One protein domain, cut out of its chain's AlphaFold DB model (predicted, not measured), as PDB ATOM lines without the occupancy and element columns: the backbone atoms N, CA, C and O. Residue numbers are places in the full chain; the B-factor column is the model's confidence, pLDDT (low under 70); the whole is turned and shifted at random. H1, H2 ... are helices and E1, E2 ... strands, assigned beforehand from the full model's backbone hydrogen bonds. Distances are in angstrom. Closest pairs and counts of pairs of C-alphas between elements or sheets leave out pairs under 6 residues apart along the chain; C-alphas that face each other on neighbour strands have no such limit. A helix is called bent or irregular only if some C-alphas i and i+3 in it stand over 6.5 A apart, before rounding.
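What this domain is: This is residues 14 to 231 of the 300 residues of the protein "Ferri-bacillibactin esterase BesA" of Elizabethkingia miricola (UniProt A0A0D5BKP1). A twisted sheet of six parallel strands is covered by helices on both faces, H3, H4 and H6 on one and H1 and H7 on the other, while H5 packs on H4 and H6. A small hairpin, E3 and E4, reaches far from this body at one end of the long axis. The printed part has 218 residues with seven named helices and eight named strands, in the order E1 H1 E2 H2 E3 E4 H3 E5 H4 E6 H5 E7 H6 E8 H7; the sheet's order is E2 E1 E5 E6 E7 E8, and the class is mixed. The whole is compact, with a radius of gyration of the C-alphas of 17.1 A, and spans 58 by 37 by 36 A.

Where its parts are: E1, residues 14 to 19, begins at C-alpha 14 (-21.377, -40.909, 89.823). H1, residues 21 to 35, is irregular: C-alphas 23 and 26 are 7.4 A apart. E2 is residues 47 to 51, H2 56 to 59, E3 68 to 70 and E4 75 to 77. H3, residues 85 to 103, is 25.4 A long and only just irregular, with C-alphas 94 and 97 6.7 A apart. E5, residues 106 to 115, is 24.3 A long and bends by 67 degrees at residue 109. H4 is residues 117 to 128 and E6 134 to 138. H5, residues 144 to 154, is irregular, with C-alphas 146 and 149 8.7 A apart. E7 is residues 164 to 170, H6 182 to 195 and E8 203 to 209. H7, residues 218 to 229, ends at C-alpha 229 (-12.192, -45.129, 83.963).

How they stand to each other: Across the sheet, N and O within hydrogen-bond range include N 49 and O 16, 2.9 A, N 17 and O 111, 2.8 A, N 136 and O 112, 2.8 A, N 166 and O 135, 2.8 A, and N 167 and O 205, 2.9 A. Hairpin E3 and E4 has N 69 and O 76 at 2.9 A. Helices on both faces make three layers. E1 H1 E2, E5 H4 E6, E6 H5 E7 and E7 H6 E8 are strand-helix-strand units, parallel neighbours joined through a helix, with right-handed crossovers. H7, height 6.8 A over the sheet, touches H1 with residues 218 to 223 alone, C-alphas of Leu 219 and Leu 28 closest at 7.5 A. H5 touches H6 at a shallow tilt of 6 degrees, the same way, C-alphas of Val 150 and Phe 190 closest at 5.4 A. H2 touches H3, C-alphas of Asp 59 and Asn 85 closest at 4.7 A. Each O i to N i+4 pair is within range in H4, H6 and H7, but 9 of 11 in H1, 12 of 15 in H3 and 5 of 7 in H5; H2 is too short for one.

The domain as a whole: The farthest C-alphas, of Pro 39 and Gly 73, are 59.8 A apart. The printed part has no cut; the links H1 to E2 and E7 to H6 are long. Mean pLDDT of the printed part is 94.5, with residues 174 to 180 under 70.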
ATOM      1  N   PRO A  14     -22.584 -40.432  89.155       98.12
ATOM      2  CA  PRO A  14     -21.377 -40.909  89.823       98.12
ATOM      3  C   PRO A  14     -20.773 -39.808  90.699       98.12
ATOM      4  O   PRO A  14     -20.930 -38.613  90.420       98.12
ATOM      5  N   VAL A  15     -20.052 -40.218  91.742       98.75
ATOM      6  CA  VAL A  15     -19.369 -39.300  92.659       98.75
ATOM      7  C   VAL A  15     -17.862 -39.483  92.557       98.75
ATOM      8  O   VAL A  15     -17.347 -40.592  92.687       98.75
ATOM      9  N   ILE A  16     -17.157 -38.382  92.323       98.69
ATOM     10  CA  ILE A  16     -15.706 -38.334  92.212       98.69
ATOM     11  C   ILE A  16     -15.196 -37.657  93.479       98.69
ATOM     12  O   ILE A  16     -15.343 -36.446  93.647       98.69
ATOM     13  N   TYR A  17     -14.639 -38.463  94.377       98.81
ATOM     14  CA  TYR A  17     -14.023 -38.026  95.620       98.81
ATOM     15  C   TYR A  17     -12.556 -37.703  95.366       98.81
ATOM     16  O   TYR A  17     -11.797 -38.560  94.915       98.81
ATOM     17  N   VAL A  18     -12.164 -36.466  95.649       98.38
ATOM     18  CA  VAL A  18     -10.823 -35.953  95.363       98.38
ATOM     19  C   VAL A  18     -10.194 -35.471  96.654       98.38
ATOM     20  O   VAL A  18     -10.760 -34.621  97.338       98.38
ATOM     21  N   LEU A  19      -9.033 -36.017  96.992       98.62
ATOM     22  CA  LEU A  19      -8.245 -35.559  98.132       98.62
ATOM     23  C   LEU A  19      -7.476 -34.275  97.797       98.62
ATOM     24  O   LEU A  19      -7.287 -33.932  96.627       98.62
ATOM     25  N   ASP A  20      -7.002 -33.585  98.833       97.88
ATOM     26  CA  ASP A  20      -6.227 -32.346  98.714       97.88
ATOM     27  C   ASP A  20      -7.007 -31.260  97.954       97.88
ATOM     28  O   ASP A  20      -6.552 -30.729  96.934       97.88
ATOM     29  N   ALA A  21      -8.231 -30.972  98.412       96.75
ATOM     30  CA  ALA A  21      -9.143 -30.026  97.762       96.75
ATOM     31  C   ALA A  21      -8.498 -28.666  97.468       96.75
ATOM     32  O   ALA A  21      -8.744 -28.091  96.408       96.75
ATOM     33  N   GLU A  22      -7.650 -28.190  98.378       95.50
ATOM     34  CA  GLU A  22      -6.895 -26.945  98.272       95.50
ATOM     35  C   GLU A  22      -6.055 -26.852  96.989       95.50
ATOM     36  O   GLU A  22      -5.921 -25.767  96.427       95.50
ATOM     37  N   ASN A  23      -5.569 -27.989  96.483       92.06
ATOM     38  CA  ASN A  23      -4.737 -28.063  95.284       92.06
ATOM     39  C   ASN A  23      -5.526 -28.568  94.070       92.06
ATOM     40  O   ASN A  23      -5.304 -28.120  92.945       92.06
ATOM     41  N   ASN A  24      -6.458 -29.504  94.280       92.38
ATOM     42  CA  ASN A  24      -7.087 -30.235  93.184       92.38
ATOM     43  C   ASN A  24      -8.441 -29.682  92.729       92.38
ATOM     44  O   ASN A  24      -8.824 -29.895  91.579       92.38
ATOM     45  N   PHE A  25      -9.188 -28.974  93.582       94.38
ATOM     46  CA  PHE A  25     -10.591 -28.670  93.285       94.38
ATOM     47  C   PHE A  25     -10.778 -27.753  92.068       94.38
ATOM     48  O   PHE A  25     -11.589 -28.049  91.186       94.38
ATOM     49  N   ASN A  26     -10.032 -26.650  91.992       94.31
ATOM     50  CA  ASN A  26     -10.295 -25.593  91.010       94.31
ATOM     51  C   ASN A  26     -10.053 -26.050  89.566       94.31
ATOM     52  O   ASN A  26     -10.925 -25.895  88.704       94.31
ATOM     53  N   TYR A  27      -8.892 -26.651  89.288       95.12
ATOM     54  CA  TYR A  27      -8.595 -27.108  87.931       95.12
ATOM     55  C   TYR A  27      -9.441 -28.330  87.568       95.12
ATOM     56  O   TYR A  27      -9.994 -28.390  86.469       95.12
ATOM     57  N   LEU A  28      -9.588 -29.295  88.487       95.56
ATOM     58  CA  LEU A  28     -10.232 -30.560  88.161       95.56
ATOM     59  C   LEU A  28     -11.731 -30.377  87.954       95.56
ATOM     60  O   LEU A  28     -12.287 -30.978  87.040       95.56
ATOM     61  N   SER A  29     -12.384 -29.508  88.731       95.88
ATOM     62  CA  SER A  29     -13.791 -29.161  88.500       95.88
ATOM     63  C   SER A  29     -14.009 -28.537  87.123       95.88
ATOM     64  O   SER A  29     -14.951 -28.922  86.431       95.88
ATOM     65  N   SER A  30     -13.109 -27.654  86.684       95.62
ATOM     66  CA  SER A  30     -13.168 -27.013  85.364       95.62
ATOM     67  C   SER A  30     -12.958 -28.017  84.227       95.62
ATOM     68  O   SER A  30     -13.759 -28.081  83.292       95.62
ATOM     69  N   VAL A  31     -11.919 -28.851  84.327       95.81
ATOM     70  CA  VAL A  31     -11.621 -29.898  83.337       95.81
ATOM     71  C   VAL A  31     -12.755 -30.920  83.278       95.81
ATOM     72  O   VAL A  31     -13.240 -31.243  82.196       95.81
ATOM     73  N   TYR A  32     -13.228 -31.395  84.430       97.06
ATOM     74  CA  TYR A  32     -14.315 -32.364  84.500       97.06
ATOM     75  C   TYR A  32     -15.616 -31.789  83.936       97.06
ATOM     76  O   TYR A  32     -16.294 -32.458  83.157       97.06
ATOM     77  N   HIS A  33     -15.950 -30.536  84.262       95.50
ATOM     78  CA  HIS A  33     -17.118 -29.853  83.707       95.50
ATOM     79  C   HIS A  33     -17.057 -29.783  82.177       95.50
ATOM     80  O   HIS A  33     -18.033 -30.113  81.504       95.50
ATOM     81  N   TYR A  34     -15.901 -29.418  81.618       95.69
ATOM     82  CA  TYR A  34     -15.711 -29.374  80.171       95.69
ATOM     83  C   TYR A  34     -15.872 -30.757  79.524       95.69
ATOM     84  O   TYR A  34     -16.604 -30.913  78.546       95.69
ATOM     85  N   LEU A  35     -15.227 -31.781  80.091       96.69
ATOM     86  CA  LEU A  35     -15.227 -33.136  79.535       96.69
ATOM     87  C   LEU A  35     -16.541 -33.901  79.744       96.69
ATOM     88  O   LEU A  35     -16.748 -34.910  79.071       96.69
ATOM     89  N   SER A  36     -17.424 -33.425  80.625       96.56
ATOM     90  CA  SER A  36     -18.750 -34.006  80.896       96.56
ATOM     91  C   SER A  36     -19.912 -33.216  80.280       96.56
ATOM     92  O   SER A  36     -21.082 -33.440  80.599       96.56
ATOM     93  N   LYS A  37     -19.618 -32.268  79.381       94.62
ATOM     94  CA  LYS A  37     -20.636 -31.425  78.748       94.62
ATOM     95  C   LYS A  37     -21.456 -32.195  77.712       94.62
ATOM     96  O   LYS A  37     -21.058 -32.336  76.559       94.62
ATOM     97  N   GLU A  38     -22.651 -32.618  78.091       93.94
ATOM     98  CA  GLU A  38     -23.590 -33.285  77.182       93.94
ATOM     99  C   GLU A  38     -24.012 -32.391  75.998       93.94
ATOM    100  O   GLU A  38     -24.089 -31.164  76.160       93.94
ATOM    101  N   PRO A  39     -24.327 -32.966  74.821       93.12
ATOM    102  CA  PRO A  39     -24.154 -34.377  74.433       93.12
ATOM    103  C   PRO A  39     -22.740 -34.698  73.897       93.12
ATOM    104  O   PRO A  39     -22.515 -35.747  73.301       93.12
ATOM    105  N   PHE A  40     -21.790 -33.768  74.034       90.62
ATOM    106  CA  PHE A  40     -20.445 -33.857  73.450       90.62
ATOM    107  C   PHE A  40     -19.408 -34.489  74.387       90.62
ATOM    108  O   PHE A  40     -18.294 -34.791  73.956       90.62
ATOM    109  N   GLY A  41     -19.759 -34.621  75.664       92.50
ATOM    110  CA  GLY A  41     -18.889 -35.087  76.727       92.50
ATOM    111  C   GLY A  41     -18.363 -36.490  76.457       92.50
ATOM    112  O   GLY A  41     -19.020 -37.336  75.856       92.50
ATOM    113  N   ILE A  42     -17.142 -36.726  76.911       95.12
ATOM    114  CA  ILE A  42     -16.495 -38.041  76.870       95.12
ATOM    115  C   ILE A  42     -16.478 -38.709  78.247       95.12
ATOM    116  O   ILE A  42     -16.083 -39.865  78.356       95.12
ATOM    117  N   LEU A  43     -16.850 -37.960  79.285       97.50
ATOM    118  CA  LEU A  43     -17.075 -38.431  80.643       97.50
ATOM    119  C   LEU A  43     -18.569 -38.284  80.955       97.50
ATOM    120  O   LEU A  43     -19.193 -37.356  80.431       97.50
ATOM    121  N   PRO A  44     -19.138 -39.124  81.833       97.00
ATOM    122  CA  PRO A  44     -20.467 -38.865  82.364       97.00
ATOM    123  C   PRO A  44     -20.489 -37.548  83.130       97.00
ATOM    124  O   PRO A  44     -19.489 -37.145  83.723       97.00
ATOM    125  N   GLN A  45     -21.654 -36.905  83.185       96.62
ATOM    126  CA  GLN A  45     -21.915 -35.921  84.231       96.62
ATOM    127  C   GLN A  45     -21.728 -36.564  85.611       96.62
ATOM    128  O   GLN A  45     -22.134 -37.703  85.827       96.62
ATOM    129  N   GLY A  46     -21.149 -35.825  86.556       96.75
ATOM    130  CA  GLY A  46     -20.787 -36.341  87.875       96.75
ATOM    131  C   GLY A  46     -20.806 -35.274  88.959       96.75
ATOM    132  O   GLY A  46     -20.752 -34.070  88.686       96.75
ATOM    133  N   ILE A  47     -20.880 -35.727  90.207       98.38
ATOM    134  CA  ILE A  47     -20.729 -34.888  91.395       98.38
ATOM    135  C   ILE A  47     -19.268 -34.969  91.836       98.38
ATOM    136  O   ILE A  47     -18.768 -36.046  92.147       98.38
ATOM    137  N   LEU A  48     -18.583 -33.827  91.866       98.06
ATOM    138  CA  LEU A  48     -17.230 -33.724  92.404       98.06
ATOM    139  C   LEU A  48     -17.307 -33.352  93.888       98.06
ATOM    140  O   LEU A  48     -17.875 -32.311  94.222       98.06
ATOM    141  N   VAL A  49     -16.729 -34.184  94.750       98.56
ATOM    142  CA  VAL A  49     -16.603 -33.947  96.192       98.56
ATOM    143  C   VAL A  49     -15.120 -33.849  96.510       98.56
ATOM    144  O   VAL A  49     -14.409 -34.848  96.480       98.56
ATOM    145  N   ALA A  50     -14.638 -32.641  96.785       97.81
ATOM    146  CA  ALA A  50     -13.248 -32.426  97.161       97.81
ATOM    147  C   ALA A  50     -13.122 -32.350  98.686       97.81
ATOM    148  O   ALA A  50     -13.825 -31.573  99.332       97.81
ATOM    149  N   VAL A  51     -12.243 -33.172  99.253       98.50
ATOM    150  CA  VAL A  51     -12.010 -33.280 100.694       98.50
ATOM    151  C   VAL A  51     -10.823 -32.397 101.059       98.50
ATOM    152  O   VAL A  51      -9.695 -32.653 100.635       98.50
ATOM    153  N   ALA A  52     -11.091 -31.324 101.802       97.81
ATOM    154  CA  ALA A  52     -10.055 -30.437 102.316       97.81
ATOM    155  C   ALA A  52      -9.332 -31.092 103.496       97.81
ATOM    156  O   ALA A  52      -9.958 -31.750 104.332       97.81
ATOM    157  N   ASN A  53      -8.020 -30.895 103.572       97.94
ATOM    158  CA  ASN A  53      -7.228 -31.441 104.666       97.94
ATOM    159  C   ASN A  53      -7.407 -30.642 105.963       97.94
ATOM    160  O   ASN A  53      -7.496 -29.416 105.950       97.94
ATOM    161  N   THR A  54      -7.372 -31.348 107.098       96.69
ATOM    162  CA  THR A  54      -7.133 -30.734 108.416       96.69
ATOM    163  C   THR A  54      -5.713 -31.043 108.865       96.69
ATOM    164  O   THR A  54      -4.878 -30.151 108.969       96.69
ATOM    165  N   ASN A  55      -5.407 -32.330 109.031       97.56
ATOM    166  CA  ASN A  55      -4.061 -32.823 109.238       97.56
ATOM    167  C   ASN A  55      -3.736 -33.860 108.162       97.56
ATOM    168  O   ASN A  55      -3.958 -35.058 108.334       97.56
ATOM    169  N   ARG A  56      -3.193 -33.374 107.042       97.56
ATOM    170  CA  ARG A  56      -2.908 -34.189 105.858       97.56
ATOM    171  C   ARG A  56      -2.013 -35.387 106.173       97.56
ATOM    172  O   ARG A  56      -2.273 -36.491 105.715       97.56
ATOM    173  N   THR A  57      -0.948 -35.184 106.948       97.19
ATOM    174  CA  THR A  57      -0.001 -36.258 107.271       97.19
ATOM    175  C   THR A  57      -0.631 -37.315 108.168       97.19
ATOM    176  O   THR A  57      -0.404 -38.495 107.929       97.19
ATOM    177  N   ARG A  58      -1.430 -36.925 109.167       98.25
ATOM    178  CA  ARG A  58      -2.196 -37.869 109.991       98.25
ATOM    179  C   ARG A  58      -3.168 -38.666 109.131       98.25
ATOM    180  O   ARG A  58      -3.159 -39.892 109.175       98.25
ATOM    181  N   ASP A  59      -3.992 -37.970 108.359       98.62
ATOM    182  CA  ASP A  59      -5.140 -38.559 107.673       98.62
ATOM    183  C   ASP A  59      -4.724 -39.421 106.479       98.62
ATOM    184  O   ASP A  59      -5.360 -40.434 106.194       98.62
ATOM    185  N   LEU A  60      -3.637 -39.060 105.789       98.50
ATOM    186  CA  LEU A  60      -3.269 -39.684 104.519       98.50
ATOM    187  C   LEU A  60      -2.112 -40.690 104.606       98.50
ATOM    188  O   LEU A  60      -1.605 -41.129 103.571       98.50
ATOM    189  N   THR A  61      -1.685 -41.084 105.812       98.19
ATOM    190  CA  THR A  61      -0.645 -42.112 105.976       98.19
ATOM    191  C   THR A  61      -1.099 -43.287 106.851       98.19
ATOM    192  O   THR A  61      -1.704 -43.095 107.911       98.19
ATOM    193  N   PRO A  62      -0.844 -44.537 106.410       97.06
ATOM    194  CA  PRO A  62      -1.434 -45.735 107.008       97.06
ATOM    195  C   PRO A  62      -0.826 -46.133 108.349       97.06
ATOM    196  O   PRO A  62      -1.476 -46.819 109.134       97.06
ATOM    197  N   THR A  63       0.416 -45.736 108.605       96.94
ATOM    198  CA  THR A  63       1.188 -46.128 109.787       96.94
ATOM    199  C   THR A  63       1.939 -44.930 110.345       96.94
ATOM    200  O   THR A  63       2.168 -43.944 109.643       96.94
ATOM    201  N   LYS A  64       2.315 -45.007 111.624       94.25
ATOM    202  CA  LYS A  64       3.217 -44.032 112.236       94.25
ATOM    203  C   LYS A  64       4.593 -44.142 111.585       94.25
ATOM    204  O   LYS A  64       5.187 -45.215 111.559       94.25
ATOM    205  N   PHE A  65       5.103 -43.023 111.092       87.69
ATOM    206  CA  PHE A  65       6.466 -42.928 110.601       87.69
ATOM    207  C   PHE A  65       7.428 -42.952 111.786       87.69
ATOM    208  O   PHE A  65       7.326 -42.123 112.687       87.69
ATOM    209  N   SER A  66       8.346 -43.914 111.795       76.19
ATOM    210  CA  SER A  66       9.294 -44.116 112.898       76.19
ATOM    211  C   SER A  66      10.737 -43.759 112.539       76.19
ATOM    212  O   SER A  66      11.613 -43.848 113.397       76.19
ATOM    213  N   LYS A  67      11.012 -43.358 111.289       76.06
ATOM    214  CA  LYS A  67      12.364 -43.005 110.847       76.06
ATOM    215  C   LYS A  67      12.660 -41.527 111.089       76.06
ATOM    216  O   LYS A  67      11.845 -40.650 110.808       76.06
ATOM    217  N   GLU A  68      13.872 -41.260 111.551       79.25
ATOM    218  CA  GLU A  68      14.443 -39.918 111.549       79.25
ATOM    219  C   GLU A  68      15.104 -39.655 110.193       79.25
ATOM    220  O   GLU A  68      15.731 -40.552 109.624       79.25
ATOM    221  N   MET A  69      14.975 -38.435 109.673       74.62
ATOM    222  CA  MET A  69      15.746 -37.989 108.512       74.62
ATOM    223  C   MET A  69      16.921 -37.133 108.965       74.62
ATOM    224  O   MET A  69      16.804 -36.366 109.922       74.62
ATOM    225  N   ASP A  70      18.051 -37.272 108.277       74.44
ATOM    226  CA  ASP A  70      19.180 -36.364 108.441       74.44
ATOM    227  C   ASP A  70      18.894 -35.067 107.673       74.44
ATOM    228  O   ASP A  70      18.799 -35.062 106.445       74.44
ATOM    229  N   LEU A  71      18.724 -33.974 108.415       74.00
ATOM    230  CA  LEU A  71      18.550 -32.631 107.877       74.00
ATOM    231  C   LEU A  71      19.739 -31.769 108.306       74.00
ATOM    232  O   LEU A  71      19.698 -31.064 109.314       74.00
ATOM    233  N   GLY A  72      20.824 -31.848 107.532       74.88
ATOM    234  CA  GLY A  72      22.025 -31.038 107.746       74.88
ATOM    235  C   GLY A  72      22.894 -31.516 108.915       74.88
ATOM    236  O   GLY A  72      23.370 -30.702 109.703       74.88
ATOM    237  N   GLY A  73      23.082 -32.830 109.048       77.88
ATOM    238  CA  GLY A  73      23.868 -33.481 110.098       77.88
ATOM    239  C   GLY A  73      23.105 -33.699 111.406       77.88
ATOM    240  O   GLY A  73      23.704 -34.061 112.420       77.88
ATOM    241  N   LYS A  74      21.791 -33.452 111.416       79.31
ATOM    242  CA  LYS A  74      20.920 -33.656 112.577       79.31
ATOM    243  C   LYS A  74      19.803 -34.615 112.221       79.31
ATOM    244  O   LYS A  74      19.051 -34.374 111.281       79.31
ATOM    245  N   LYS A  75      19.667 -35.671 113.020       82.75
ATOM    246  CA  LYS A  75      18.518 -36.567 112.939       82.75
ATOM    247  C   LYS A  75      17.289 -35.869 113.506       82.75
ATOM    248  O   LYS A  75      17.312 -35.400 114.643       82.75
ATOM    249  N   GLN A  76      16.234 -35.794 112.706       81.06
ATOM    250  CA  GLN A  76      14.960 -35.217 113.100       81.06
ATOM    251  C   GLN A  76      13.828 -36.196 112.805       81.06
ATOM    252  O   GLN A  76      13.745 -36.759 111.711       81.06
ATOM    253  N   ALA A  77      12.937 -36.384 113.779       82.75
ATOM    254  CA  ALA A  77      11.699 -37.118 113.572       82.75
ATOM    255  C   ALA A  77      10.827 -36.376 112.551       82.75
ATOM    256  O   ALA A  77      10.492 -35.204 112.737       82.75
ATOM    257  N   MET A  78      10.459 -37.068 111.477       83.81
ATOM    258  CA  MET A  78       9.625 -36.525 110.408       83.81
ATOM    259  C   MET A  78       8.222 -37.111 110.488       83.81
ATOM    260  O   MET A  78       8.028 -38.213 110.995       83.81
ATOM    261  N   PHE A  79       7.235 -36.372 109.979       88.94
ATOM    262  CA  PHE A  79       5.846 -36.835 109.896       88.94
ATOM    263  C   PHE A  79       5.285 -37.354 111.234       88.94
ATOM    264  O   PHE A  79       4.573 -38.357 111.267       88.94
ATOM    265  N   THR A  80       5.591 -36.686 112.347       90.81
ATOM    266  CA  THR A  80       5.252 -37.130 113.717       90.81
ATOM    267  C   THR A  80       3.750 -37.381 113.931       90.81
ATOM    268  O   THR A  80       3.340 -38.250 114.708       90.81
ATOM    269  N   GLU A  81       2.904 -36.679 113.181       94.19
ATOM    270  CA  GLU A  81       1.445 -36.778 113.260       94.19
ATOM    271  C   GLU A  81       0.842 -37.939 112.444       94.19
ATOM    272  O   GLU A  81      -0.337 -38.228 112.600       94.19
ATOM    273  N   SER A  82       1.645 -38.663 111.656       96.94
ATOM    274  CA  SER A  82       1.246 -39.769 110.756       96.94
ATOM    275  C   SER A  82       0.413 -40.902 111.380       96.94
ATOM    276  O   SER A  82       0.343 -41.043 112.598       96.94
ATOM    277  N   GLY A  83      -0.185 -41.763 110.552       96.81
ATOM    278  CA  GLY A  83      -0.758 -43.044 110.988       96.81
ATOM    279  C   GLY A  83      -2.236 -43.023 111.371       96.81
ATOM    280  O   GLY A  83      -2.702 -43.939 112.043       96.81
ATOM    281  N   GLY A  84      -2.980 -41.993 110.973       98.06
ATOM    282  CA  GLY A  84      -4.416 -41.853 111.227       98.06
ATOM    283  C   GLY A  84      -5.319 -42.293 110.071       98.06
ATOM    284  O   GLY A  84      -6.530 -42.097 110.157       98.06
ATOM    285  N   ASN A  85      -4.784 -42.899 109.005       98.50
ATOM    286  CA  ASN A  85      -5.570 -43.209 107.806       98.50
ATOM    287  C   ASN A  85      -6.777 -44.121 108.041       98.50
ATOM    288  O   ASN A  85      -7.789 -43.962 107.369       98.50
ATOM    289  N   ALA A  86      -6.706 -45.046 109.002       98.44
ATOM    290  CA  ALA A  86      -7.856 -45.881 109.342       98.44
ATOM    291  C   ALA A  86      -9.045 -45.031 109.829       98.44
ATOM    292  O   ALA A  86     -10.150 -45.181 109.321       98.44
ATOM    293  N   ALA A  87      -8.804 -44.078 110.736       98.56
ATOM    294  CA  ALA A  87      -9.838 -43.158 111.211       98.56
ATOM    295  C   ALA A  87     -10.347 -42.237 110.090       98.56
ATOM    296  O   ALA A  87     -11.542 -41.971 110.007       98.56
ATOM    297  N   PHE A  88      -9.459 -41.798 109.193       98.75
ATOM    298  CA  PHE A  88      -9.865 -41.028 108.019       98.75
ATOM    299  C   PHE A  88     -10.795 -41.830 107.097       98.75
ATOM    300  O   PHE A  88     -11.826 -41.315 106.672       98.75
ATOM    301  N   MET A  89     -10.493 -43.103 106.821       98.69
ATOM    302  CA  MET A  89     -11.365 -43.942 105.992       98.69
ATOM    303  C   MET A  89     -12.696 -44.281 106.679       98.69
ATOM    304  O   MET A  89     -13.714 -44.358 105.989       98.69
ATOM    305  N   GLU A  90     -12.725 -44.393 108.010       98.62
ATOM    306  CA  GLU A  90     -13.978 -44.494 108.774       98.62
ATOM    307  C   GLU A  90     -14.822 -43.221 108.660       98.62
ATOM    308  O   GLU A  90     -16.021 -43.315 108.417       98.62
ATOM    309  N   PHE A  91     -14.216 -42.030 108.717       98.69
ATOM    310  CA  PHE A  91     -14.922 -40.776 108.421       98.69
ATOM    311  C   PHE A  91     -15.513 -40.785 107.000       98.69
ATOM    312  O   PHE A  91     -16.691 -40.469 106.803       98.69
ATOM    313  N   ILE A  92     -14.730 -41.195 105.995       98.69
ATOM    314  CA  ILE A  92     -15.202 -41.252 104.604       98.69
ATOM    315  C   ILE A  92     -16.427 -42.174 104.477       98.69
ATOM    316  O   ILE A  92     -17.433 -41.788 103.876       98.69
ATOM    317  N   LYS A  93     -16.359 -43.378 105.054       98.19
ATOM    318  CA  LYS A  93     -17.402 -44.406 104.948       98.19
ATOM    319  C   LYS A  93     -18.619 -44.127 105.833       98.19
ATOM    320  O   LYS A  93     -19.747 -44.325 105.390       98.19
ATOM    321  N   GLY A  94     -18.389 -43.724 107.079       98.50
ATOM    322  CA  GLY A  94     -19.401 -43.593 108.125       98.50
ATOM    323  C   GLY A  94     -20.088 -42.232 108.169       98.50
ATOM    324  O   GLY A  94     -21.207 -42.140 108.667       98.50
ATOM    325  N   GLU A  95     -19.465 -41.188 107.616       98.75
ATOM    326  CA  GLU A  95     -19.991 -39.822 107.683       98.75
ATOM    327  C   GLU A  95     -20.134 -39.190 106.297       98.75
ATOM    328  O   GLU A  95     -21.237 -38.791 105.910       98.75
ATOM    329  N   LEU A  96     -19.049 -39.131 105.515       98.69
ATOM    330  CA  LEU A  96     -19.058 -38.409 104.241       98.69
ATOM    331  C   LEU A  96     -19.978 -39.068 103.208       98.69
ATOM    332  O   LEU A  96     -20.786 -38.375 102.590       98.69
ATOM    333  N   PHE A  97     -19.887 -40.386 103.011       98.69
ATOM    334  CA  PHE A  97     -20.769 -41.093 102.078       98.69
ATOM    335  C   PHE A  97     -22.255 -40.898 102.431       98.69
ATOM    336  O   PHE A  97     -22.979 -40.406 101.561       98.69
ATOM    337  N   PRO A  98     -22.718 -41.157 103.676       98.56
ATOM    338  CA  PRO A  98     -24.098 -40.872 104.067       98.56
ATOM    339  C   PRO A  98     -24.517 -39.418 103.846       98.56
ATOM    340  O   PRO A  98     -25.628 -39.163 103.380       98.56
ATOM    341  N   LEU A  99     -23.642 -38.451 104.148       98.69
ATOM    342  CA  LEU A  99     -23.935 -37.038 103.924       98.69
ATOM    343  C   LEU A  99     -24.180 -36.752 102.438       98.69
ATOM    344  O   LEU A  99     -25.153 -36.078 102.095       98.69
ATOM    345  N   ILE A 100     -23.319 -37.255 101.554       98.62
ATOM    346  CA  ILE A 100     -23.451 -37.019 100.115       98.62
ATOM    347  C   ILE A 100     -24.674 -37.745  99.550       98.62
ATOM    348  O   ILE A 100     -25.451 -37.137  98.820       98.62
ATOM    349  N   GLU A 101     -24.889 -39.006  99.917       97.75
ATOM    350  CA  GLU A 101     -26.010 -39.819  99.426       97.75
ATOM    351  C   GLU A 101     -27.373 -39.303  99.920       97.75
ATOM    352  O   GLU A 101     -28.363 -39.391  99.196       97.75
ATOM    353  N   LYS A 102     -27.430 -38.695 101.112       98.00
ATOM    354  CA  LYS A 102     -28.651 -38.066 101.638       98.00
ATOM    355  C   LYS A 102     -28.997 -36.755 100.933       98.00
ATOM    356  O   LYS A 102     -30.171 -36.463 100.728       98.00
ATOM    357  N   ASN A 103     -27.993 -35.935 100.628       97.81
ATOM    358  CA  ASN A 103     -28.216 -34.572 100.138       97.81
ATOM    359  C   ASN A 103     -28.165 -34.456  98.614       97.81
ATOM    360  O   ASN A 103     -28.644 -33.465  98.063       97.81
ATOM    361  N   TYR A 104     -27.598 -35.450  97.928       97.75
ATOM    362  CA  TYR A 104     -27.416 -35.410  96.489       97.75
ATOM    363  C   TYR A 104     -27.846 -36.712  95.814       97.75
ATOM    364  O   TYR A 104     -27.606 -37.807  96.306       97.75
ATOM    365  N   ARG A 105     -28.437 -36.595  94.619       97.00
ATOM    366  CA  ARG A 105     -28.784 -37.733  93.756       97.00
ATOM    367  C   ARG A 105     -27.534 -38.415  93.203       97.00
ATOM    368  O   ARG A 105     -27.021 -38.036  92.146       97.00
ATOM    369  N   THR A 106     -27.045 -39.418  93.917       97.12
ATOM    370  CA  THR A 106     -25.927 -40.258  93.487       97.12
ATOM    371  C   THR A 106     -26.450 -41.529  92.822       97.12
ATOM    372  O   THR A 106     -27.501 -42.047  93.192       97.12
ATOM    373  N   ASN A 107     -25.748 -42.029  91.803       95.81
ATOM    374  CA  ASN A 107     -26.063 -43.336  91.231       95.81
ATOM    375  C   ASN A 107     -25.397 -44.467  92.019       95.81
ATOM    376  O   ASN A 107     -25.851 -45.590  91.896       95.81
ATOM    377  N   GLY A 108     -24.379 -44.158  92.832       96.69
ATOM    378  CA  GLY A 108     -23.646 -45.089  93.687       96.69
ATOM    379  C   GLY A 108     -22.284 -45.537  93.140       96.69
ATOM    380  O   GLY A 108     -21.529 -46.138  93.902       96.69
ATOM    381  N   TYR A 109     -21.920 -45.181  91.900       98.44
ATOM    382  CA  TYR A 109     -20.569 -45.381  91.366       98.44
ATOM    383  C   TYR A 109     -19.613 -44.321  91.924       98.44
ATOM    384  O   TYR A 109     -19.824 -43.119  91.732       98.44
ATOM    385  N   LYS A 110     -18.555 -44.756  92.612       98.75
ATOM    386  CA  LYS A 110     -17.621 -43.886  93.335       98.75
ATOM    387  C   LYS A 110     -16.208 -43.997  92.759       98.75
ATOM    388  O   LYS A 110     -15.691 -45.102  92.590       98.75
ATOM    389  N   VAL A 111     -15.579 -42.853  92.497       98.88
ATOM    390  CA  VAL A 111     -14.171 -42.740  92.080       98.88
ATOM    391  C   VAL A 111     -13.377 -42.069  93.193       98.88
ATOM    392  O   VAL A 111     -13.849 -41.073  93.736       98.88
ATOM    393  N   PHE A 112     -12.187 -42.577  93.504       98.88
ATOM    394  CA  PHE A 112     -11.283 -41.984  94.486       98.88
ATOM    395  C   PHE A 112      -9.991 -41.502  93.842       98.88
ATOM    396  O   PHE A 112      -9.298 -42.266  93.173       98.88
ATOM    397  N   VAL A 113      -9.673 -40.230  94.037       98.88
ATOM    398  CA  VAL A 113      -8.540 -39.564  93.400       98.88
ATOM    399  C   VAL A 113      -7.609 -39.025  94.472       98.88
ATOM    400  O   VAL A 113      -8.028 -38.246  95.330       98.88
ATOM    401  N   GLY A 114      -6.338 -39.413  94.401       98.50
ATOM    402  CA  GLY A 114      -5.318 -38.974  95.342       98.50
ATOM    403  C   GLY A 114      -3.970 -38.730  94.676       98.50
ATOM    404  O   GLY A 114      -3.638 -39.335  93.656       98.50
ATOM    405  N   HIS A 115      -3.184 -37.839  95.275       98.56
ATOM    406  CA  HIS A 115      -1.823 -37.508  94.859       98.56
ATOM    407  C   HIS A 115      -0.850 -37.665  96.028       98.56
ATOM    408  O   HIS A 115      -1.207 -37.333  97.159       98.56
ATOM    409  N   SER A 116       0.368 -38.164  95.797       97.94
ATOM    410  CA  SER A 116       1.390 -38.275  96.850       97.94
ATOM    411  C   SER A 116       0.872 -39.120  98.034       97.94
ATOM    412  O   SER A 116       0.483 -40.273  97.826       97.94
ATOM    413  N   PHE A 117       0.764 -38.578  99.255       98.56
ATOM    414  CA  PHE A 117       0.088 -39.260 100.379       98.56
ATOM    415  C   PHE A 117      -1.402 -39.556 100.133       98.56
ATOM    416  O   PHE A 117      -1.910 -40.588 100.571       98.56
ATOM    417  N   GLY A 118      -2.108 -38.729  99.365       98.75
ATOM    418  CA  GLY A 118      -3.450 -39.068  98.893       98.75
ATOM    419  C   GLY A 118      -3.442 -40.292  97.972       98.75
ATOM    420  O   GLY A 118      -4.312 -41.153  98.076       98.75
ATOM    421  N   GLY A 119      -2.426 -40.424  97.113       98.81
ATOM    422  CA  GLY A 119      -2.225 -41.610  96.276       98.81
ATOM    423  C   GLY A 119      -1.876 -42.850  97.107       98.81
ATOM    424  O   GLY A 119      -2.406 -43.931  96.859       98.81
ATOM    425  N   LEU A 120      -1.056 -42.687  98.151       98.88
ATOM    426  CA  LEU A 120      -0.776 -43.723  99.150       98.88
ATOM    427  C   LEU A 120      -2.061 -44.191  99.849       98.88
ATOM    428  O   LEU A 120      -2.276 -45.390  99.995       98.88
ATOM    429  N   THR A 121      -2.936 -43.258 100.226       98.81
ATOM    430  CA  THR A 121      -4.250 -43.551 100.819       98.81
ATOM    431  C   THR A 121      -5.158 -44.304  99.854       98.81
ATOM    432  O   THR A 121      -5.782 -45.289 100.248       98.81
ATOM    433  N   ALA A 122      -5.200 -43.893  98.584       98.88
ATOM    434  CA  ALA A 122      -5.966 -44.584  97.553       98.88
ATOM    435  C   ALA A 122      -5.494 -46.035  97.367       98.88
ATOM    436  O   ALA A 122      -6.316 -46.950  97.349       98.88
ATOM    437  N   VAL A 123      -4.177 -46.260  97.304       98.88
ATOM    438  CA  VAL A 123      -3.599 -47.609  97.203       98.88
ATOM    439  C   VAL A 123      -3.834 -48.420  98.482       98.88
ATOM    440  O   VAL A 123      -4.185 -49.594  98.395       98.88
ATOM    441  N   ASN A 124      -3.708 -47.814  99.668       98.81
ATOM    442  CA  ASN A 124      -3.998 -48.502 100.926       98.81
ATOM    443  C   ASN A 124      -5.455 -48.968 100.971       98.81
ATOM    444  O   ASN A 124      -5.685 -50.150 101.207       98.81
ATOM    445  N   ASN A 125      -6.417 -48.084 100.676       98.75
ATOM    446  CA  ASN A 125      -7.833 -48.445 100.648       98.75
ATOM    447  C   ASN A 125      -8.126 -49.538  99.612       98.75
ATOM    448  O   ASN A 125      -8.780 -50.519  99.955       98.75
ATOM    449  N   LEU A 126      -7.582 -49.418  98.392       98.81
ATOM    450  CA  LEU A 126      -7.717 -50.441  97.354       98.81
ATOM    451  C   LEU A 126      -7.324 -51.829  97.881       98.81
ATOM    452  O   LEU A 126      -8.066 -52.789  97.686       98.81
ATOM    453  N   LEU A 127      -6.171 -51.938  98.546       98.56
ATOM    454  CA  LEU A 127      -5.605 -53.219  98.975       98.56
ATOM    455  C   LEU A 127      -6.246 -53.781 100.253       98.56
ATOM    456  O   LEU A 127      -6.288 -55.001 100.421       98.56
ATOM    457  N   THR A 128      -6.729 -52.932 101.164       96.38
ATOM    458  CA  THR A 128      -7.272 -53.377 102.460       96.38
ATOM    459  C   THR A 128      -8.782 -53.582 102.416       96.38
ATOM    460  O   THR A 128      -9.265 -54.696 102.635       96.38
ATOM    461  N   GLU A 129      -9.527 -52.531 102.090       96.56
ATOM    462  CA  GLU A 129     -10.987 -52.487 102.067       96.56
ATOM    463  C   GLU A 129     -11.443 -51.569 100.925       96.56
ATOM    464  O   GLU A 129     -11.721 -50.395 101.158       96.56
ATOM    465  N   PRO A 130     -11.492 -52.065  99.677       97.44
ATOM    466  CA  PRO A 130     -11.831 -51.221  98.542       97.44
ATOM    467  C   PRO A 130     -13.282 -50.725  98.636       97.44
ATOM    468  O   PRO A 130     -14.223 -51.478  98.385       97.44
ATOM    469  N   LEU A 131     -13.455 -49.446  98.986       98.19
ATOM    470  CA  LEU A 131     -14.763 -48.791  99.154       98.19
ATOM    471  C   LEU A 131     -15.280 -48.131  97.866       98.19
ATOM    472  O   LEU A 131     -16.449 -47.753  97.776       98.19
ATOM    473  N   PHE A 132     -14.403 -47.967  96.880       98.75
ATOM    474  CA  PHE A 132     -14.671 -47.282  95.621       98.75
ATOM    475  C   PHE A 132     -14.618 -48.245  94.434       98.75
ATOM    476  O   PHE A 132     -13.940 -49.274  94.468       98.75
ATOM    477  N   ASN A 133     -15.314 -47.882  93.355       98.62
ATOM    478  CA  ASN A 133     -15.344 -48.649  92.110       98.62
ATOM    479  C   ASN A 133     -14.134 -48.351  91.219       98.62
ATOM    480  O   ASN A 133     -13.744 -49.180  90.395       98.62
ATOM    481  N   ALA A 134     -13.546 -47.165  91.365       98.88
ATOM    482  CA  ALA A 134     -12.348 -46.798  90.639       98.88
ATOM    483  C   ALA A 134     -11.424 -45.889  91.446       98.88
ATOM    484  O   ALA A 134     -11.869 -45.140  92.314       98.88
ATOM    485  N   TYR A 135     -10.140 -45.936  91.111       98.94
ATOM    486  CA  TYR A 135      -9.074 -45.238  91.816       98.94
ATOM    487  C   TYR A 135      -8.123 -44.579  90.815       98.94
ATOM    488  O   TYR A 135      -7.765 -45.186  89.804       98.94
ATOM    489  N   ILE A 136      -7.684 -43.362  91.120       98.94
ATOM    490  CA  ILE A 136      -6.587 -42.670  90.443       98.94
ATOM    491  C   ILE A 136      -5.542 -42.345  91.509       98.94
ATOM    492  O   ILE A 136      -5.818 -41.586  92.440       98.94
ATOM    493  N   ALA A 137      -4.358 -42.933  91.376       98.88
ATOM    494  CA  ALA A 137      -3.217 -42.675  92.239       98.88
ATOM    495  C   ALA A 137      -2.141 -41.943  91.433       98.88
ATOM    496  O   ALA A 137      -1.473 -42.543  90.590       98.88
ATOM    497  N   ASN A 138      -1.993 -40.644  91.692       98.75
ATOM    498  CA  ASN A 138      -0.972 -39.817  91.058       98.75
ATOM    499  C   ASN A 138       0.287 -39.776  91.914       98.75
ATOM    500  O   ASN A 138       0.225 -39.322  93.057       98.75
ATOM    501  N   ASP A 139       1.398 -40.254  91.361       98.00
ATOM    502  CA  ASP A 139       2.715 -40.306  92.005       98.00
ATOM    503  C   ASP A 139       2.625 -40.745  93.481       98.00
ATOM    504  O   ASP A 139       2.986 -40.004  94.401       98.00
ATOM    505  N   PRO A 140       2.005 -41.910  93.764       98.62
ATOM    506  CA  PRO A 140       1.696 -42.303  95.132       98.62
ATOM    507  C   PRO A 140       2.979 -42.547  95.929       98.62
ATOM    508  O   PRO A 140       3.899 -43.205  95.447       98.62
ATOM    509  N   SER A 141       3.040 -42.067  97.174       97.50
ATOM    510  CA  SER A 141       4.219 -42.192  98.054       97.50
ATOM    511  C   SER A 141       4.425 -43.622  98.580       97.50
ATOM    512  O   SER A 141       4.418 -43.871  99.784       97.50
ATOM    513  N   LEU A 142       4.592 -44.590  97.678       97.94
ATOM    514  CA  LEU A 142       4.662 -46.019  97.987       97.94
ATOM    515  C   LEU A 142       5.954 -46.432  98.692       97.94
ATOM    516  O   LEU A 142       6.002 -47.543  99.204       97.94
ATOM    517  N   TRP A 143       6.955 -45.552  98.777       94.69
ATOM    518  CA  TRP A 143       8.155 -45.731  99.605       94.69
ATOM    519  C   TRP A 143       7.834 -45.784 101.108       94.69
ATOM    520  O   TRP A 143       8.629 -46.293 101.902       94.69
ATOM    521  N   TRP A 144       6.658 -45.279 101.502       94.62
ATOM    522  CA  TRP A 144       6.229 -45.176 102.890       94.62
ATOM    523  C   TRP A 144       6.377 -46.492 103.663       94.62
ATOM    524  O   TRP A 144       5.952 -47.557 103.208       94.62
ATOM    525  N   ASP A 145       6.949 -46.379 104.865       92.69
ATOM    526  CA  ASP A 145       7.107 -47.470 105.830       92.69
ATOM    527  C   ASP A 145       7.729 -48.739 105.223       92.69
ATOM    528  O   ASP A 145       7.199 -49.849 105.301       92.69
ATOM    529  N   ASN A 146       8.888 -48.551 104.583       92.25
ATOM    530  CA  ASN A 146       9.638 -49.617 103.919       92.25
ATOM    531  C   ASN A 146       8.796 -50.330 102.855       92.25
ATOM    532  O   ASN A 146       8.707 -51.562 102.858       92.25
ATOM    533  N   GLU A 147       8.174 -49.553 101.970       96.25
ATOM    534  CA  GLU A 147       7.367 -50.060 100.859       96.25
ATOM    535  C   GLU A 147       6.171 -50.915 101.308       96.25
ATOM    536  O   GLU A 147       5.836 -51.932 100.693       96.25
ATOM    537  N   LEU A 148       5.503 -50.512 102.395       96.88
ATOM    538  CA  LEU A 148       4.412 -51.282 102.998       96.88
ATOM    539  C   LEU A 148       3.323 -51.653 101.980       96.88
ATOM    540  O   LEU A 148       2.810 -52.771 102.003       96.88
ATOM    541  N   MET A 149       2.971 -50.739 101.072       98.31
ATOM    542  CA  MET A 149       1.946 -51.002 100.056       98.31
ATOM    543  C   MET A 149       2.400 -51.993  98.986       98.31
ATOM    544  O   MET A 149       1.591 -52.802  98.539       98.31
ATOM    545  N   VAL A 150       3.682 -51.978  98.607       98.69
ATOM    546  CA  VAL A 150       4.253 -52.967  97.679       98.69
ATOM    547  C   VAL A 150       4.161 -54.360  98.304       98.69
ATOM    548  O   VAL A 150       3.628 -55.275  97.684       98.69
ATOM    549  N   LYS A 151       4.555 -54.493  99.577       98.50
ATOM    550  CA  LYS A 151       4.458 -55.752 100.336       98.50
ATOM    551  C   LYS A 151       3.015 -56.239 100.481       98.50
ATOM    552  O   LYS A 151       2.742 -57.425 100.317       98.50
ATOM    553  N   LYS A 152       2.067 -55.334 100.758       98.25
ATOM    554  CA  LYS A 152       0.634 -55.676 100.810       98.25
ATOM    555  C   LYS A 152       0.106 -56.154  99.458       98.25
ATOM    556  O   LYS A 152      -0.677 -57.097  99.427       98.25
ATOM    557  N   ALA A 153       0.511 -55.518  98.360       98.50
ATOM    558  CA  ALA A 153       0.107 -55.930  97.020       98.50
ATOM    559  C   ALA A 153       0.684 -57.299  96.643       98.50
ATOM    560  O   ALA A 153      -0.035 -58.125  96.091       98.50
ATOM    561  N   GLU A 154       1.943 -57.565  96.995       98.25
ATOM    562  CA  GLU A 154       2.589 -58.865  96.789       98.25
ATOM    563  C   GLU A 154       1.893 -59.994  97.565       98.25
ATOM    564  O   GLU A 154       1.678 -61.077  97.021       98.25
ATOM    565  N   ALA A 155       1.486 -59.726  98.809       97.94
ATOM    566  CA  ALA A 155       0.788 -60.684  99.666       97.94
ATOM    567  C   ALA A 155      -0.729 -60.782  99.403       97.94
ATOM    568  O   ALA A 155      -1.412 -61.601 100.025       97.94
ATOM    569  N   SER A 156      -1.290 -59.940  98.528       97.25
ATOM    570  CA  SER A 156      -2.736 -59.870  98.320       97.25
ATOM    571  C   SER A 156      -3.268 -61.114  97.609       97.25
ATOM    572  O   SER A 156      -2.845 -61.459  96.511       97.25
ATOM    573  N   THR A 157      -4.297 -61.728  98.191       96.19
ATOM    574  CA  THR A 157      -5.078 -62.818  97.580       96.19
ATOM    575  C   THR A 157      -6.481 -62.377  97.150       96.19
ATOM    576  O   THR A 157      -7.272 -63.188  96.662       96.19
ATOM    577  N   ARG A 158      -6.805 -61.088  97.330       96.88
ATOM    578  CA  ARG A 158      -8.112 -60.502  97.011       96.88
ATOM    579  C   ARG A 158      -8.390 -60.549  95.506       96.88
ATOM    580  O   ARG A 158      -7.502 -60.344  94.682       96.88
ATOM    581  N   ASP A 159      -9.655 -60.776  95.164       97.38
ATOM    582  CA  ASP A 159     -10.179 -60.580  93.813       97.38
ATOM    583  C   ASP A 159     -10.664 -59.129  93.658       97.38
ATOM    584  O   ASP A 159     -11.524 -58.676  94.417       97.38
ATOM    585  N   PHE A 160     -10.104 -58.399  92.694       97.81
ATOM    586  CA  PHE A 160     -10.408 -56.992  92.412       97.81
ATOM    587  C   PHE A 160     -11.356 -56.824  91.218       97.81
ATOM    588  O   PHE A 160     -11.357 -55.785  90.553       97.81
ATOM    589  N   LYS A 161     -12.162 -57.850  90.918       95.50
ATOM    590  CA  LYS A 161     -13.168 -57.803  89.855       95.50
ATOM    591  C   LYS A 161     -14.013 -56.526  89.939       95.50
ATOM    592  O   LYS A 161     -14.484 -56.143  91.005       95.50
ATOM    593  N   ASN A 162     -14.245 -55.913  88.778       93.94
ATOM    594  CA  ASN A 162     -15.009 -54.671  88.593       93.94
ATOM    595  C   ASN A 162     -14.386 -53.413  89.226       93.94
ATOM    596  O   ASN A 162     -15.054 -52.382  89.284       93.94
ATOM    597  N   ILE A 163     -13.122 -53.463  89.658       98.12
ATOM    598  CA  ILE A 163     -12.389 -52.279  90.113       98.12
ATOM    599  C   ILE A 163     -11.473 -51.784  88.991       98.12
ATOM    600  O   ILE A 163     -10.741 -52.568  88.379       98.12
ATOM    601  N   LYS A 164     -11.508 -50.471  88.733       98.75
ATOM    602  CA  LYS A 164     -10.588 -49.792  87.809       98.75
ATOM    603  C   LYS A 164      -9.507 -49.021  88.580       98.75
ATOM    604  O   LYS A 164      -9.819 -48.316  89.532       98.75
ATOM    605  N   PHE A 165      -8.245 -49.106  88.169       98.88
ATOM    606  CA  PHE A 165      -7.125 -48.415  88.821       98.88
ATOM    607  C   PHE A 165      -6.222 -47.718  87.800       98.88
ATOM    608  O   PHE A 165      -5.740 -48.343  86.857       98.88
ATOM    609  N   PHE A 166      -5.978 -46.424  87.979       98.94
ATOM    610  CA  PHE A 166      -5.013 -45.672  87.183       98.94
ATOM    611  C   PHE A 166      -3.818 -45.273  88.044       98.94
ATOM    612  O   PHE A 166      -3.994 -44.632  89.081       98.94
ATOM    613  N   LEU A 167      -2.617 -45.635  87.596       98.94
ATOM    614  CA  LEU A 167      -1.352 -45.249  88.213       98.94
ATOM    615  C   LEU A 167      -0.654 -44.219  87.326       98.94
ATOM    616  O   LEU A 167      -0.228 -44.559  86.223       98.94
ATOM    617  N   ALA A 168      -0.527 -42.985  87.806       98.69
ATOM    618  CA  ALA A 168       0.317 -41.980  87.169       98.69
ATOM    619  C   ALA A 168       1.670 -41.910  87.881       98.69
ATOM    620  O   ALA A 168       1.711 -41.938  89.112       98.69
ATOM    621  N   GLN A 169       2.746 -41.792  87.112       97.50
ATOM    622  CA  GLN A 169       4.102 -41.583  87.608       97.50
ATOM    623  C   GLN A 169       4.733 -40.385  86.896       97.50
ATOM    624  O   GLN A 169       4.723 -40.322  85.664       97.50
ATOM    625  N   ALA A 170       5.260 -39.448  87.674       95.06
ATOM    626  CA  ALA A 170       6.033 -38.309  87.199       95.06
ATOM    627  C   ALA A 170       7.483 -38.699  86.883       95.06
ATOM    628  O   ALA A 170       7.956 -39.769  87.271       95.06
ATOM    629  N   ASN A 171       8.199 -37.801  86.217       90.88
ATOM    630  CA  ASN A 171       9.646 -37.852  86.088       90.88
ATOM    631  C   ASN A 171      10.285 -36.905  87.114       90.88
ATOM    632  O   ASN A 171      10.388 -35.701  86.888       90.88
ATOM    633  N   ASN A 172      10.732 -37.439  88.252       83.00
ATOM    634  CA  ASN A 172      11.288 -36.634  89.345       83.00
ATOM    635  C   ASN A 172      12.810 -36.425  89.227       83.00
ATOM    636  O   ASN A 172      13.431 -35.832  90.117       83.00
ATOM    637  N   ALA A 173      13.422 -36.880  88.127       73.69
ATOM    638  CA  ALA A 173      14.868 -36.867  87.926       73.69
ATOM    639  C   ALA A 173      15.479 -35.452  87.940       73.69
ATOM    640  O   ALA A 173      16.550 -35.257  88.528       73.69
ATOM    641  N   GLU A 174      14.802 -34.462  87.340       60.41
ATOM    642  CA  GLU A 174      15.291 -33.074  87.271       60.41
ATOM    643  C   GLU A 174      15.349 -32.409  88.652       60.41
ATOM    644  O   GLU A 174      16.338 -31.758  88.985       60.41
ATOM    645  N   ALA A 175      14.357 -32.655  89.512       58.97
ATOM    646  CA  ALA A 175      14.328 -32.113  90.871       58.97
ATOM    647  C   ALA A 175      15.457 -32.661  91.769       58.97
ATOM    648  O   ALA A 175      15.715 -32.118  92.846       58.97
ATOM    649  N   ARG A 176      16.133 -33.748  91.360       61.66
ATOM    650  CA  ARG A 176      17.065 -34.509  92.212       61.66
ATOM    651  C   ARG A 176      18.470 -34.683  91.646       61.66
ATOM    652  O   ARG A 176      19.269 -35.398  92.259       61.66
ATOM    653  N   ASN A 177      18.802 -34.033  90.530       58.34
ATOM    654  CA  ASN A 177      20.116 -34.138  89.881       58.34
ATOM    655  C   ASN A 177      20.559 -35.604  89.643       58.34
ATOM    656  O   ASN A 177      21.732 -35.933  89.821       58.34
ATOM    657  N   GLY A 178      19.627 -36.500  89.291       57.00
ATOM    658  CA  GLY A 178      19.938 -37.873  88.856       57.00
ATOM    659  C   GLY A 178      20.327 -38.897  89.939       57.00
ATOM    660  O   GLY A 178      20.925 -39.917  89.605       57.00
ATOM    661  N   LYS A 179      20.027 -38.664  91.225       57.75
ATOM    662  CA  LYS A 179      20.216 -39.676  92.291       57.75
ATOM    663  C   LYS A 179      19.065 -40.689  92.327       57.75
ATOM    664  O   LYS A 179      17.930 -40.305  92.063       57.75
ATOM    665  N   GLU A 180      19.354 -41.937  92.726       63.94
ATOM    666  CA  GLU A 180      18.335 -42.976  92.965       63.94
ATOM    667  C   GLU A 180      17.194 -42.450  93.846       63.94
ATOM    668  O   GLU A 180      17.419 -41.796  94.875       63.94
ATOM    669  N   ASP A 181      15.965 -42.749  93.426       78.94
ATOM    670  CA  ASP A 181      14.753 -42.317  94.101       78.94
ATOM    671  C   ASP A 181      13.978 -43.524  94.636       78.94
ATOM    672  O   ASP A 181      13.432 -44.335  93.879       78.94
ATOM    673  N   GLU A 182      13.907 -43.634  95.966       86.44
ATOM    674  CA  GLU A 182      13.049 -44.607  96.649       86.44
ATOM    675  C   GLU A 182      11.587 -44.468  96.195       86.44
ATOM    676  O   GLU A 182      10.854 -45.456  96.151       86.44
ATOM    677  N   HIS A 183      11.162 -43.259  95.813       90.44
ATOM    678  CA  HIS A 183       9.815 -43.000  95.330       90.44
ATOM    679  C   HIS A 183       9.534 -43.662  93.981       90.44
ATOM    680  O   HIS A 183       8.617 -44.483  93.896       90.44
ATOM    681  N   GLU A 184      10.338 -43.369  92.955       91.06
ATOM    682  CA  GLU A 184      10.201 -43.984  91.629       91.06
ATOM    683  C   GLU A 184      10.422 -45.498  91.690       91.06
ATOM    684  O   GLU A 184       9.697 -46.260  91.051       91.06
ATOM    685  N   THR A 185      11.364 -45.950  92.521       93.19
ATOM    686  CA  THR A 185      11.633 -47.378  92.733       93.19
ATOM    687  C   THR A 185      10.411 -48.095  93.302       93.19
ATOM    688  O   THR A 185      10.023 -49.153  92.801       93.19
ATOM    689  N   ALA A 186       9.764 -47.527  94.323       96.56
ATOM    690  CA  ALA A 186       8.579 -48.124  94.929       96.56
ATOM    691  C   ALA A 186       7.380 -48.144  93.965       96.56
ATOM    692  O   ALA A 186       6.663 -49.148  93.901       96.56
ATOM    693  N   ILE A 187       7.181 -47.079  93.174       97.81
ATOM    694  CA  ILE A 187       6.149 -47.048  92.124       97.81
ATOM    695  C   ILE A 187       6.456 -48.091  91.042       97.81
ATOM    696  O   ILE A 187       5.567 -48.861  90.673       97.81
ATOM    697  N   GLY A 188       7.710 -48.197  90.599       97.56
ATOM    698  CA  GLY A 188       8.159 -49.191  89.626       97.56
ATOM    699  C   GLY A 188       7.944 -50.630  90.102       97.56
ATOM    700  O   GLY A 188       7.407 -51.456  89.363       97.56
ATOM    701  N   LYS A 189       8.268 -50.937  91.365       98.44
ATOM    702  CA  LYS A 189       7.978 -52.246  91.976       98.44
ATOM    703  C   LYS A 189       6.479 -52.541  91.997       98.44
ATOM    704  O   LYS A 189       6.069 -53.635  91.614       98.44
ATOM    705  N   PHE A 190       5.654 -51.571  92.391       98.75
ATOM    706  CA  PHE A 190       4.201 -51.734  92.392       98.75
ATOM    707  C   PHE A 190       3.646 -51.965  90.980       98.75
ATOM    708  O   PHE A 190       2.849 -52.877  90.768       98.75
ATOM    709  N   LYS A 191       4.116 -51.192  89.996       98.69
ATOM    710  CA  LYS A 191       3.798 -51.384  88.577       98.69
ATOM    711  C   LYS A 191       4.159 -52.798  88.110       98.69
ATOM    712  O   LYS A 191       3.330 -53.446  87.480       98.69
ATOM    713  N   ASN A 192       5.339 -53.305  88.462       98.69
ATOM    714  CA  ASN A 192       5.750 -54.660  88.087       98.69
ATOM    715  C   ASN A 192       4.802 -55.729  88.663       98.69
ATOM    716  O   ASN A 192       4.482 -56.697  87.978       98.69
ATOM    717  N   LEU A 193       4.293 -55.548  89.890       98.69
ATOM    718  CA  LEU A 193       3.284 -56.448  90.467       98.69
ATOM    719  C   LEU A 193       1.963 -56.419  89.675       98.69
ATOM    720  O   LEU A 193       1.337 -57.466  89.487       98.69
ATOM    721  N   LEU A 194       1.548 -55.246  89.181       98.62
ATOM    722  CA  LEU A 194       0.374 -55.110  88.310       98.62
ATOM    723  C   LEU A 194       0.572 -55.836  86.969       98.62
ATOM    724  O   LEU A 194      -0.320 -56.560  86.527       98.62
ATOM    725  N   GLU A 195       1.745 -55.691  86.348       98.62
ATOM    726  CA  GLU A 195       2.108 -56.359  85.085       98.62
ATOM    727  C   GLU A 195       2.174 -57.879  85.223       98.62
ATOM    728  O   GLU A 195       1.755 -58.607  84.325       98.62
ATOM    729  N   GLN A 196       2.618 -58.369  86.380       98.06
ATOM    730  CA  GLN A 196       2.621 -59.791  86.721       98.06
ATOM    731  C   GLN A 196       1.230 -60.337  87.089       98.06
ATOM    732  O   GLN A 196       1.107 -61.514  87.429       98.06
ATOM    733  N   GLY A 197       0.186 -59.502  87.076       97.06
ATOM    734  CA  GLY A 197      -1.180 -59.910  87.403       97.06
ATOM    735  C   GLY A 197      -1.390 -60.274  88.875       97.06
ATOM    736  O   GLY A 197      -2.314 -61.026  89.184       97.06
ATOM    737  N   LYS A 198      -0.555 -59.764  89.795       97.38
ATOM    738  CA  LYS A 198      -0.660 -60.066  91.236       97.38
ATOM    739  C   LYS A 198      -1.972 -59.578  91.842       97.38
ATOM    740  O   LYS A 198      -2.565 -60.268  92.666       97.38
ATOM    741  N   LEU A 199      -2.469 -58.427  91.388       98.06
ATOM    742  CA  LEU A 199      -3.798 -57.943  91.756       98.06
ATOM    743  C   LEU A 199      -4.843 -58.562  90.820       98.06
ATOM    744  O   LEU A 199      -5.176 -58.017  89.765       98.06
ATOM    745  N   LYS A 200      -5.330 -59.744  91.208       98.06
ATOM    746  CA  LYS A 200      -6.254 -60.572  90.423       98.06
ATOM    747  C   LYS A 200      -7.474 -59.778  89.940       98.06
ATOM    748  O   LYS A 200      -8.162 -59.153  90.740       98.06
ATOM    749  N   ASN A 201      -7.775 -59.872  88.641       97.62
ATOM    750  CA  ASN A 201      -8.925 -59.245  87.966       97.62
ATOM    751  C   ASN A 201      -9.025 -57.711  88.079       97.62
ATOM    752  O   ASN A 201     -10.056 -57.146  87.700       97.62
ATOM    753  N   LEU A 202      -7.980 -57.028  88.556       98.56
ATOM    754  CA  LEU A 202      -7.940 -55.572  88.567       98.56
ATOM    755  C   LEU A 202      -7.825 -55.051  87.131       98.56
ATOM    756  O   LEU A 202      -6.914 -55.432  86.393       98.56
ATOM    757  N   GLN A 203      -8.711 -54.141  86.735       98.31
ATOM    758  CA  GLN A 203      -8.571 -53.435  85.465       98.31
ATOM    759  C   GLN A 203      -7.693 -52.214  85.694       98.31
ATOM    760  O   GLN A 203      -8.114 -51.271  86.359       98.31
ATOM    761  N   TRP A 204      -6.484 -52.193  85.145       98.75
ATOM    762  CA  TRP A 204      -5.558 -51.104  85.429       98.75
ATOM    763  C   TRP A 204      -4.914 -50.511  84.183       98.75
ATOM    764  O   TRP A 204      -4.895 -51.119  83.112       98.75
ATOM    765  N   LYS A 205      -4.409 -49.286  84.333       98.81
ATOM    766  CA  LYS A 205      -3.566 -48.617  83.344       98.81
ATOM    767  C   LYS A 205      -2.504 -47.783  84.052       98.81
ATOM    768  O   LYS A 205      -2.748 -47.244  85.129       98.81
ATOM    769  N   TYR A 206      -1.341 -47.687  83.423       98.81
ATOM    770  CA  TYR A 206      -0.223 -46.868  83.866       98.81
ATOM    771  C   TYR A 206       0.048 -45.740  82.866       98.81
ATOM    772  O   TYR A 206      -0.064 -45.948  81.655       98.81
ATOM    773  N   GLY A 207       0.385 -44.561  83.382       98.50
ATOM    774  CA  GLY A 207       0.856 -43.412  82.617       98.50
ATOM    775  C   GLY A 207       2.156 -42.884  83.212       98.50
ATOM    776  O   GLY A 207       2.204 -42.587  84.403       98.50
ATOM    777  N   PHE A 208       3.192 -42.770  82.382       97.81
ATOM    778  CA  PHE A 208       4.439 -42.093  82.732       97.81
ATOM    779  C   PHE A 208       4.461 -40.712  82.084       97.81
ATOM    780  O   PHE A 208       4.224 -40.597  80.878       97.81
ATOM    781  N   TYR A 209       4.744 -39.683  82.872       97.06
ATOM    782  CA  TYR A 209       4.678 -38.290  82.454       97.06
ATOM    783  C   TYR A 209       6.080 -37.691  82.452       97.06
ATOM    784  O   TYR A 209       6.520 -37.073  83.411       97.06
ATOM    785  N   GLU A 210       6.789 -37.893  81.340       93.88
ATOM    786  CA  GLU A 210       8.201 -37.517  81.174       93.88
ATOM    787  C   GLU A 210       8.481 -36.019  81.394       93.88
ATOM    788  O   GLU A 210       9.590 -35.656  81.778       93.88
ATOM    789  N   LYS A 211       7.478 -35.166  81.146       93.75
ATOM    790  CA  LYS A 211       7.567 -33.697  81.210       93.75
ATOM    791  C   LYS A 211       6.959 -33.097  82.480       93.75
ATOM    792  O   LYS A 211       6.847 -31.878  82.565       93.75
ATOM    793  N   ASP A 212       6.513 -33.937  83.404       94.44
ATOM    794  CA  ASP A 212       5.870 -33.521  84.642       94.44
ATOM    795  C   ASP A 212       6.673 -34.020  85.837       94.44
ATOM    796  O   ASP A 212       7.220 -35.123  85.812       94.44
ATOM    797  N   ASP A 213       6.688 -33.219  86.898       93.19
ATOM    798  CA  ASP A 213       7.278 -33.577  88.184       93.19
ATOM    799  C   ASP A 213       6.191 -33.978  89.199       93.19
ATOM    800  O   ASP A 213       4.987 -33.981  88.905       93.19
ATOM    801  N   HIS A 214       6.617 -34.316  90.419       93.88
ATOM    802  CA  HIS A 214       5.728 -34.690  91.515       93.88
ATOM    803  C   HIS A 214       4.603 -33.671  91.736       93.88
ATOM    804  O   HIS A 214       3.493 -34.058  92.089       93.88
ATOM    805  N   GLY A 215       4.863 -32.375  91.562       93.12
ATOM    806  CA  GLY A 215       3.891 -31.309  91.775       93.12
ATOM    807  C   GLY A 215       2.907 -31.133  90.619       93.12
ATOM    808  O   GLY A 215       1.749 -30.793  90.867       93.12
ATOM    809  N   THR A 216       3.326 -31.368  89.372       95.06
ATOM    810  CA  THR A 216       2.494 -31.079  88.188       95.06
ATOM    811  C   THR A 216       1.698 -32.276  87.676       95.06
ATOM    812  O   THR A 216       0.601 -32.090  87.139       95.06
ATOM    813  N   VAL A 217       2.166 -33.505  87.918       97.31
ATOM    814  CA  VAL A 217       1.542 -34.734  87.401       97.31
ATOM    815  C   VAL A 217       0.062 -34.959  87.766       97.31
ATOM    816  O   VAL A 217      -0.626 -35.613  86.974       97.31
ATOM    817  N   PRO A 218      -0.515 -34.425  88.871       97.56
ATOM    818  CA  PRO A 218      -1.946 -34.588  89.130       97.56
ATOM    819  C   PRO A 218      -2.839 -34.074  87.998       97.56
ATOM    820  O   PRO A 218      -3.882 -34.670  87.738       97.56
ATOM    821  N   LEU A 219      -2.447 -33.004  87.300       97.00
ATOM    822  CA  LEU A 219      -3.251 -32.442  86.216       97.00
ATOM    823  C   LEU A 219      -3.413 -33.431  85.041       97.00
ATOM    824  O   LEU A 219      -4.555 -33.815  84.749       97.00
ATOM    825  N   PRO A 220      -2.336 -33.872  84.363       97.81
ATOM    826  CA  PRO A 220      -2.461 -34.828  83.268       97.81
ATOM    827  C   PRO A 220      -2.881 -36.224  83.759       97.81
ATOM    828  O   PRO A 220      -3.716 -36.863  83.113       97.81
ATOM    829  N   GLY A 221      -2.415 -36.655  84.937       98.44
ATOM    830  CA  GLY A 221      -2.764 -37.944  85.538       98.44
ATOM    831  C   GLY A 221      -4.259 -38.088  85.838       98.44
ATOM    832  O   GLY A 221      -4.876 -39.090  85.470       98.44
ATOM    833  N   ASN A 222      -4.894 -37.053  86.397       98.38
ATOM    834  CA  ASN A 222      -6.340 -37.055  86.626       98.38
ATOM    835  C   ASN A 222      -7.136 -37.078  85.319       98.38
ATOM    836  O   ASN A 222      -8.126 -37.806  85.215       98.38
ATOM    837  N   ASN A 223      -6.716 -36.309  84.311       97.88
ATOM    838  CA  ASN A 223      -7.387 -36.295  83.011       97.88
ATOM    839  C   ASN A 223      -7.338 -37.675  82.333       97.88
ATOM    840  O   ASN A 223      -8.371 -38.174  81.877       97.88
ATOM    841  N   ASP A 224      -6.171 -38.311  82.290       98.69
ATOM    842  CA  ASP A 224      -6.017 -39.617  81.649       98.69
ATOM    843  C   ASP A 224      -6.664 -40.742  82.458       98.69
ATOM    844  O   ASP A 224      -7.297 -41.628  81.876       98.69
ATOM    845  N   GLY A 225      -6.581 -40.675  83.788       98.69
ATOM    846  CA  GLY A 225      -7.243 -41.617  84.681       98.69
ATOM    847  C   GLY A 225      -8.760 -41.584  84.530       98.69
ATOM    848  O   GLY A 225      -9.380 -42.630  84.346       98.69
ATOM    849  N   LEU A 226      -9.372 -40.397  84.491       98.62
ATOM    850  CA  LEU A 226     -10.812 -40.263  84.251       98.62
ATOM    851  C   LEU A 226     -11.218 -40.797  82.871       98.62
ATOM    852  O   LEU A 226     -12.221 -41.504  82.754       98.62
ATOM    853  N   ARG A 227     -10.425 -40.521  81.828       98.25
ATOM    854  CA  ARG A 227     -10.657 -41.058  80.476       98.25
ATOM    855  C   ARG A 227     -10.537 -42.573  80.425       98.25
ATOM    856  O   ARG A 227     -11.286 -43.210  79.692       98.25
ATOM    857  N   PHE A 228      -9.604 -43.152  81.173       98.56
ATOM    858  CA  PHE A 228      -9.468 -44.599  81.295       98.56
ATOM    859  C   PHE A 228     -10.677 -45.215  82.011       98.56
ATOM    860  O   PHE A 228     -11.267 -46.172  81.505       98.56
ATOM    861  N   ILE A 229     -11.072 -44.642  83.151       98.50
ATOM    862  CA  ILE A 229     -12.192 -45.129  83.963       98.50
ATOM    863  C   ILE A 229     -13.489 -45.113  83.150       98.50
ATOM    864  O   ILE A 229     -14.185 -46.127  83.096       98.50
ATOM    865  N   PHE A 230     -13.772 -44.007  82.463       97.94
ATOM    866  CA  PHE A 230     -15.005 -43.799  81.701       97.94
ATOM    867  C   PHE A 230     -14.839 -44.015  80.191       97.94
ATOM    868  O   PHE A 230     -15.602 -43.459  79.402       97.94
ATOM    869  N   LYS A 231     -13.860 -44.821  79.756       96.31
ATOM    870  CA  LYS A 231     -13.534 -44.994  78.326       96.31
ATOM    871  C   LYS A 231     -14.736 -45.395  77.460       96.31
ATOM    872  O   LYS A 231     -14.835 -44.934  76.325       96.31
TER     873      LYS A 231